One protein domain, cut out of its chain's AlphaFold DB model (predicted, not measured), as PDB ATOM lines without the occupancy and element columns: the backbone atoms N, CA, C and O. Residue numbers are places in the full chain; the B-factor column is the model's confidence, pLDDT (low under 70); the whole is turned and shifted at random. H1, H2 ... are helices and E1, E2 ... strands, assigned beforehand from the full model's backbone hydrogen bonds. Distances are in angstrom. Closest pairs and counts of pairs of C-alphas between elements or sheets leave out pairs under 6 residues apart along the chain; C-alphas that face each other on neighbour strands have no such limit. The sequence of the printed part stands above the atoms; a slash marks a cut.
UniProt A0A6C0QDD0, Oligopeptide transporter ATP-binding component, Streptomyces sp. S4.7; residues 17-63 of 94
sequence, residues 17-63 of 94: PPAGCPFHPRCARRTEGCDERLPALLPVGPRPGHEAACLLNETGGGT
ATOM      1  N   PRO A  17      -3.178  10.034 -46.544       73.25
ATOM      2  CA  PRO A  17      -4.015   9.090 -45.833       73.25
ATOM      3  C   PRO A  17      -5.209   8.703 -46.718       73.25
ATOM      4  O   PRO A  17      -5.745   9.556 -47.435       73.25
ATOM      5  N   PRO A  18      -5.613   7.424 -46.707       77.12
ATOM      6  CA  PRO A  18      -6.829   7.005 -47.383       77.12
ATOM      7  C   PRO A  18      -8.048   7.688 -46.744       77.12
ATOM      8  O   PRO A  18      -8.002   8.098 -45.581       77.12
ATOM      9  N   ALA A  19      -9.133   7.815 -47.510       83.38
ATOM     10  CA  ALA A  19     -10.395   8.330 -46.990       83.38
ATOM     11  C   ALA A  19     -10.966   7.399 -45.901       83.38
ATOM     12  O   ALA A  19     -10.669   6.202 -45.858       83.38
ATOM     13  N   GLY A  20     -11.760   7.962 -44.989       89.38
ATOM     14  CA  GLY A  20     -12.339   7.218 -43.871       89.38
ATOM     15  C   GLY A  20     -11.303   6.776 -42.829       89.38
ATOM     16  O   GLY A  20     -10.458   7.556 -42.388       89.38
ATOM     17  N   CYS A  21     -11.398   5.526 -42.377       90.56
ATOM     18  CA  CYS A  21     -10.523   4.948 -41.361       90.56
ATOM     19  C   CYS A  21      -9.129   4.624 -41.939       90.56
ATOM     20  O   CYS A  21      -9.017   3.764 -42.816       90.56
ATOM     21  N   PRO A  22      -8.030   5.177 -41.390       87.81
ATOM     22  CA  PRO A  22      -6.677   4.988 -41.933       87.81
ATOM     23  C   PRO A  22      -6.191   3.530 -41.889       87.81
ATOM     24  O   PRO A  22      -5.260   3.153 -42.599       87.81
ATOM     25  N   PHE A  23      -6.830   2.696 -41.068       88.38
ATOM     26  CA  PHE A  23      -6.516   1.279 -40.931       88.38
ATOM     27  C   PHE A  23      -7.272   0.390 -41.925       88.38
ATOM     28  O   PHE A  23      -6.899  -0.773 -42.079       88.38
ATOM     29  N   HIS A  24      -8.298   0.898 -42.627       89.69
ATOM     30  CA  HIS A  24      -9.118   0.090 -43.538       89.69
ATOM     31  C   HIS A  24      -8.310  -0.695 -44.593       89.69
ATOM     32  O   HIS A  24      -8.712  -1.822 -44.881       89.69
ATOM     33  N   PRO A  25      -7.177  -0.201 -45.152       87.00
ATOM     34  CA  PRO A  25      -6.442  -0.945 -46.180       87.00
ATOM     35  C   PRO A  25      -5.765  -2.213 -45.650       87.00
ATOM     36  O   PRO A  25      -5.358  -3.067 -46.432       87.00
ATOM     37  N   ARG A  26      -5.593  -2.323 -44.326       86.81
ATOM     38  CA  ARG A  26      -4.875  -3.425 -43.667       86.81
ATOM     39  C   ARG A  26      -5.686  -4.095 -42.553       86.81
ATOM     40  O   ARG A  26      -5.177  -4.987 -41.879       86.81
ATOM     41  N   CYS A  27      -6.933  -3.678 -42.335       87.88
ATOM     42  CA  CYS A  27      -7.788  -4.202 -41.275       87.88
ATOM     43  C   CYS A  27      -8.425  -5.536 -41.694       87.88
ATOM     44  O   CYS A  27      -9.277  -5.571 -42.578       87.88
ATOM     45  N   ALA A  28      -8.084  -6.628 -41.002       86.81
ATOM     46  CA  ALA A  28      -8.678  -7.954 -41.229       86.81
ATOM     47  C   ALA A  28     -10.171  -8.047 -40.847       86.81
ATOM     48  O   ALA A  28     -10.835  -9.034 -41.148       86.81
ATOM     49  N   ARG A  29     -10.698  -7.035 -40.150       88.69
ATOM     50  CA  ARG A  29     -12.090  -6.947 -39.692       88.69
ATOM     51  C   ARG A  29     -12.827  -5.762 -40.331       88.69
ATOM     52  O   ARG A  29     -13.763  -5.241 -39.735       88.69
ATOM     53  N   ARG A  30     -12.373  -5.294 -41.503       89.75
ATOM     54  CA  ARG A  30     -13.003  -4.187 -42.243       89.75
ATOM     55  C   ARG A  30     -14.482  -4.495 -42.498       89.75
ATOM     56  O   ARG A  30     -14.808  -5.573 -42.987       89.75
ATOM     57  N   THR A  31     -15.344  -3.526 -42.217       89.19
ATOM     58  CA  THR A  31     -16.774  -3.562 -42.545       89.19
ATOM     59  C   THR A  31     -17.109  -2.526 -43.611       89.19
ATOM     60  O   THR A  31     -16.262  -1.722 -44.009       89.19
ATOM     61  N   GLU A  32     -18.356  -2.543 -44.071       89.12
ATOM     62  CA  GLU A  32     -18.922  -1.477 -44.895       89.12
ATOM     63  C   GLU A  32     -18.831  -0.123 -44.163       89.12
ATOM     64  O   GLU A  32     -18.973  -0.060 -42.937       89.12
ATOM     65  N   GLY A  33     -18.498   0.942 -44.899       88.25
ATOM     66  CA  GLY A  33     -18.318   2.303 -44.376       88.25
ATOM     67  C   GLY A  33     -16.931   2.629 -43.797       88.25
ATOM     68  O   GLY A  33     -16.660   3.794 -43.505       88.25
ATOM     69  N   CYS A  34     -16.021   1.654 -43.648       91.06
ATOM     70  CA  CYS A  34     -14.667   1.902 -43.120       91.06
ATOM     71  C   CYS A  34     -13.806   2.829 -43.996       91.06
ATOM     72  O   CYS A  34     -12.883   3.447 -43.481       91.06
ATOM     73  N   ASP A  35     -14.046   2.887 -45.297       92.00
ATOM     74  CA  ASP A  35     -13.351   3.725 -46.286       92.00
ATOM     75  C   ASP A  35     -14.035   5.076 -46.533       92.00
ATOM     76  O   ASP A  35     -13.481   5.945 -47.199       92.00
ATOM     77  N   GLU A  36     -15.218   5.274 -45.958       91.56
ATOM     78  CA  GLU A  36     -16.019   6.483 -46.152       91.56
ATOM     79  C   GLU A  36     -16.008   7.377 -44.911       91.56
ATOM     80  O   GLU A  36     -15.940   8.602 -45.019       91.56
ATOM     81  N   ARG A  37     -16.044   6.778 -43.712       89.88
ATOM     82  CA  ARG A  37     -16.233   7.504 -42.452       89.88
ATOM     83  C   ARG A  37     -15.153   7.199 -41.420       89.88
ATOM     84  O   ARG A  37     -14.717   6.061 -41.249       89.88
ATOM     85  N   LEU A  38     -14.781   8.240 -40.670       89.62
ATOM     86  CA  LEU A  38     -14.011   8.100 -39.439       89.62
ATOM     87  C   LEU A  38     -14.922   7.684 -38.269       89.62
ATOM     88  O   LEU A  38     -15.925   8.357 -38.016       89.62
ATOM     89  N   PRO A  39     -14.590   6.595 -37.555       89.69
ATOM     90  CA  PRO A  39     -15.323   6.176 -36.363       89.69
ATOM     91  C   PRO A  39     -15.132   7.153 -35.196       89.69
ATOM     92  O   PRO A  39     -14.075   7.778 -35.069       89.69
ATOM     93  N   ALA A  40     -16.130   7.242 -34.315       90.38
ATOM     94  CA  ALA A  40     -16.018   8.005 -33.072       90.38
ATOM     95  C   ALA A  40     -15.138   7.274 -32.043       90.38
ATOM     96  O   ALA A  40     -15.129   6.044 -31.993       90.38
ATOM     97  N   LEU A  41     -14.414   8.024 -31.204       92.31
ATOM     98  CA  LEU A  41     -13.678   7.456 -30.073       92.31
ATOM     99  C   LEU A  41     -14.675   7.089 -28.969       92.31
ATOM    100  O   LEU A  41     -15.329   7.970 -28.415       92.31
ATOM    101  N   LEU A  42     -14.811   5.794 -28.689       90.75
ATOM    102  CA  LEU A  42     -15.780   5.274 -27.727       90.75
ATOM    103  C   LEU A  42     -15.087   4.411 -26.667       90.75
ATOM    104  O   LEU A  42     -14.124   3.712 -26.999       90.75
ATOM    105  N   PRO A  43     -15.584   4.399 -25.419       90.44
ATOM    106  CA  PRO A  43     -15.117   3.465 -24.405       90.44
ATOM    107  C   PRO A  43     -15.402   2.023 -24.835       90.44
ATOM    108  O   PRO A  43     -16.486   1.701 -25.321       90.44
ATOM    109  N   VAL A  44     -14.415   1.149 -24.652       88.88
ATOM    110  CA  VAL A  44     -14.487  -0.266 -25.014       88.88
ATOM    111  C   VAL A  44     -14.121  -1.154 -23.833       88.88
ATOM    112  O   VAL A  44     -13.086  -0.998 -23.188       88.88
ATOM    113  N   GLY A  45     -14.976  -2.140 -23.567       83.19
ATOM    114  CA  GLY A  45     -14.824  -3.036 -22.424       83.19
ATOM    115  C   GLY A  45     -15.091  -2.357 -21.070       83.19
ATOM    116  O   GLY A  45     -15.554  -1.222 -21.014       83.19
ATOM    117  N   PRO A  46     -14.835  -3.061 -19.955       80.50
ATOM    118  CA  PRO A  46     -15.204  -2.590 -18.618       80.50
ATOM    119  C   PRO A  46     -14.129  -1.720 -17.951       80.50
ATOM    120  O   PRO A  46     -14.363  -1.183 -16.872       80.50
ATOM    121  N   ARG A  47     -12.933  -1.601 -18.548       83.88
ATOM    122  CA  ARG A  47     -11.828  -0.844 -17.951       83.88
ATOM    123  C   ARG A  47     -12.001   0.653 -18.241       83.88
ATOM    124  O   ARG A  47     -12.039   1.021 -19.417       83.88
ATOM    125  N   PRO A  48     -12.019   1.525 -17.218       84.06
ATOM    126  CA  PRO A  48     -12.054   2.966 -17.437       84.06
ATOM    127  C   PRO A  48     -10.811   3.433 -18.209       84.06
ATOM    128  O   PRO A  48      -9.709   2.919 -18.005       84.06
ATOM    129  N   GLY A  49     -10.999   4.389 -19.120       88.38
ATOM    130  CA  GLY A  49      -9.933   4.932 -19.970       88.38
ATOM    131  C   GLY A  49      -9.484   4.022 -21.120       88.38
ATOM    132  O   GLY A  49      -8.541   4.366 -21.829       88.38
ATOM    133  N   HIS A  50     -10.121   2.863 -21.328       90.31
ATOM    134  CA  HIS A  50      -9.884   2.050 -22.516       90.31
ATOM    135  C   HIS A  50     -10.862   2.455 -23.619       90.31
ATOM    136  O   HIS A  50     -12.053   2.174 -23.526       90.31
ATOM    137  N   GLU A  51     -10.362   3.121 -24.655       92.62
ATOM    138  CA  GLU A  51     -11.180   3.666 -25.738       92.62
ATOM    139  C   GLU A  51     -10.665   3.202 -27.103       92.62
ATOM    140  O   GLU A  51      -9.473   2.938 -27.283       92.62
ATOM    141  N   ALA A  52     -11.566   3.098 -28.079       91.50
ATOM    142  CA  ALA A  52     -11.216   2.778 -29.454       91.50
ATOM    143  C   ALA A  52     -12.121   3.504 -30.450       91.50
ATOM    144  O   ALA A  52     -13.336   3.573 -30.279       91.50
ATOM    145  N   ALA A  53     -11.518   3.983 -31.539       91.94
ATOM    146  CA  ALA A  53     -12.219   4.529 -32.692       91.94
ATOM    147  C   ALA A  53     -12.365   3.435 -33.761       91.94
ATOM    148  O   ALA A  53     -11.525   3.298 -34.652       91.94
ATOM    149  N   CYS A  54     -13.400   2.598 -33.641       92.00
ATOM    150  CA  CYS A  54     -13.660   1.491 -34.563       92.00
ATOM    151  C   CYS A  54     -15.160   1.322 -34.824       92.00
ATOM    152  O   CYS A  54     -15.939   1.209 -33.881       92.00
ATOM    153  N   LEU A  55     -15.545   1.205 -36.101       90.25
ATOM    154  CA  LEU A  55     -16.946   1.028 -36.512       90.25
ATOM    155  C   LEU A  55     -17.592  -0.240 -35.927       90.25
ATOM    156  O   LEU A  55     -18.789  -0.252 -35.667       90.25
ATOM    157  N   LEU A  56     -16.808  -1.288 -35.648       89.06
ATOM    158  CA  LEU A  56     -17.301  -2.520 -35.010       89.06
ATOM    159  C   LEU A  56     -17.807  -2.305 -33.579       89.06
ATOM    160  O   LEU A  56     -18.638  -3.070 -33.090       89.06
ATOM    161  N   ASN A  57     -17.288  -1.284 -32.902       86.81
ATOM    162  CA  ASN A  57     -17.668  -0.972 -31.531       86.81
ATOM    163  C   ASN A  57     -18.886  -0.040 -31.480       86.81
ATOM    164  O   ASN A  57     -19.540   0.033 -30.447       86.81
ATOM    165  N   GLU A  58     -19.227   0.619 -32.593       80.12
ATOM    166  CA  GLU A  58     -20.439   1.438 -32.711       80.12
ATOM    167  C   GLU A  58     -21.704   0.568 -32.822       80.12
ATOM    168  O   GLU A  58     -22.760   0.949 -32.329       80.12
ATOM    169  N   THR A  59     -21.604  -0.613 -33.447       67.19
ATOM    170  CA  THR A  59     -22.746  -1.509 -33.724       67.19
ATOM    171  C   THR A  59     -22.885  -2.687 -32.749       67.19
ATOM    172  O   THR A  59     -23.811  -3.483 -32.888       67.19
ATOM    173  N   GLY A  60     -22.030  -2.780 -31.722       54.78
ATOM    174  CA  GLY A  60     -22.184  -3.733 -30.607       54.78
ATOM    175  C   GLY A  60     -21.359  -5.027 -30.688       54.78
ATOM    176  O   GLY A  60     -21.727  -6.019 -30.066       54.78
ATOM    177  N   GLY A  61     -20.243  -5.055 -31.426       53.94
ATOM    178  CA  GLY A  61     -19.486  -6.285 -31.717       53.94
ATOM    179  C   GLY A  61     -18.133  -6.459 -31.012       53.94
ATOM    180  O   GLY A  61     -17.231  -7.043 -31.612       53.94
ATOM    181  N   GLY A  62     -17.945  -5.941 -29.793       50.28
ATOM    182  CA  GLY A  62     -16.609  -5.801 -29.191       50.28
ATOM    183  C   GLY A  62     -16.449  -6.231 -27.729       50.28
ATOM    184  O   GLY A  62     -15.779  -5.528 -26.979       50.28
ATOM    185  N   THR A  63     -17.002  -7.364 -27.283       45.84
ATOM    186  CA  THR A  63     -16.661  -7.937 -25.961       45.84
ATOM    187  C   THR A  63     -15.400  -8.805 -26.048       45.84
ATOM    188  O   THR A  63     -15.423 -10.025 -25.916       45.84
TER     189      THR A  63
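AT A GLANCE: This is residues 17 to 63 of the 94 residues of the protein "Oligopeptide transporter ATP-binding component" of Streptomyces sp. S4.7 (UniProt A0A6C0QDD0). With little regular structure, this elongated domain has a small hairpin of two strands, E1 and E2, with the short helix H1 following it, toward one end, and a winding loop stretch, residues 17 to 40, toward the other. The printed part has 47 residues, 10 of them in named elements, in the order E1, E2, H1; the class is mixed, and the sheet is antiparallel. It is only just compact, close to loose, with a radius of gyration of the C-alphas of 10.9 A and spans of 31 by 18 by 16 A.

HOW THE PARTS SIT: Look first at E1, residues 41 to 43, and E2, residues 51 to 53, antiparallel at 146 degrees between directions; N 52 and O 42, 2.8 A apart, are within hydrogen-bond range. The closest C-alphas of E1 and H1, residues 55 to 58, are those of Leu 42 and Asn 57, 7.6 A apart. H1 is too short for any O i to N i+4 pair; its one O i to N i+3 pair is within range.

IN THESE COORDINATES: Find C-alpha 41 at (-13.678, 7.456, -30.073), where E1 begins; E1 and E2 each measure 7.1 A. H1 runs 5.2 A to C-alpha 58 at (-20.439, 1.438, -32.711).

THE WHOLE: The C-alphas of Pro 17 and Pro 46, the two farthest apart, are 31.7 A apart. The printed part has no cut; the link E1 to E2 is short and E2 to H1 tight. Residues 59 to 63 have pLDDT under 70.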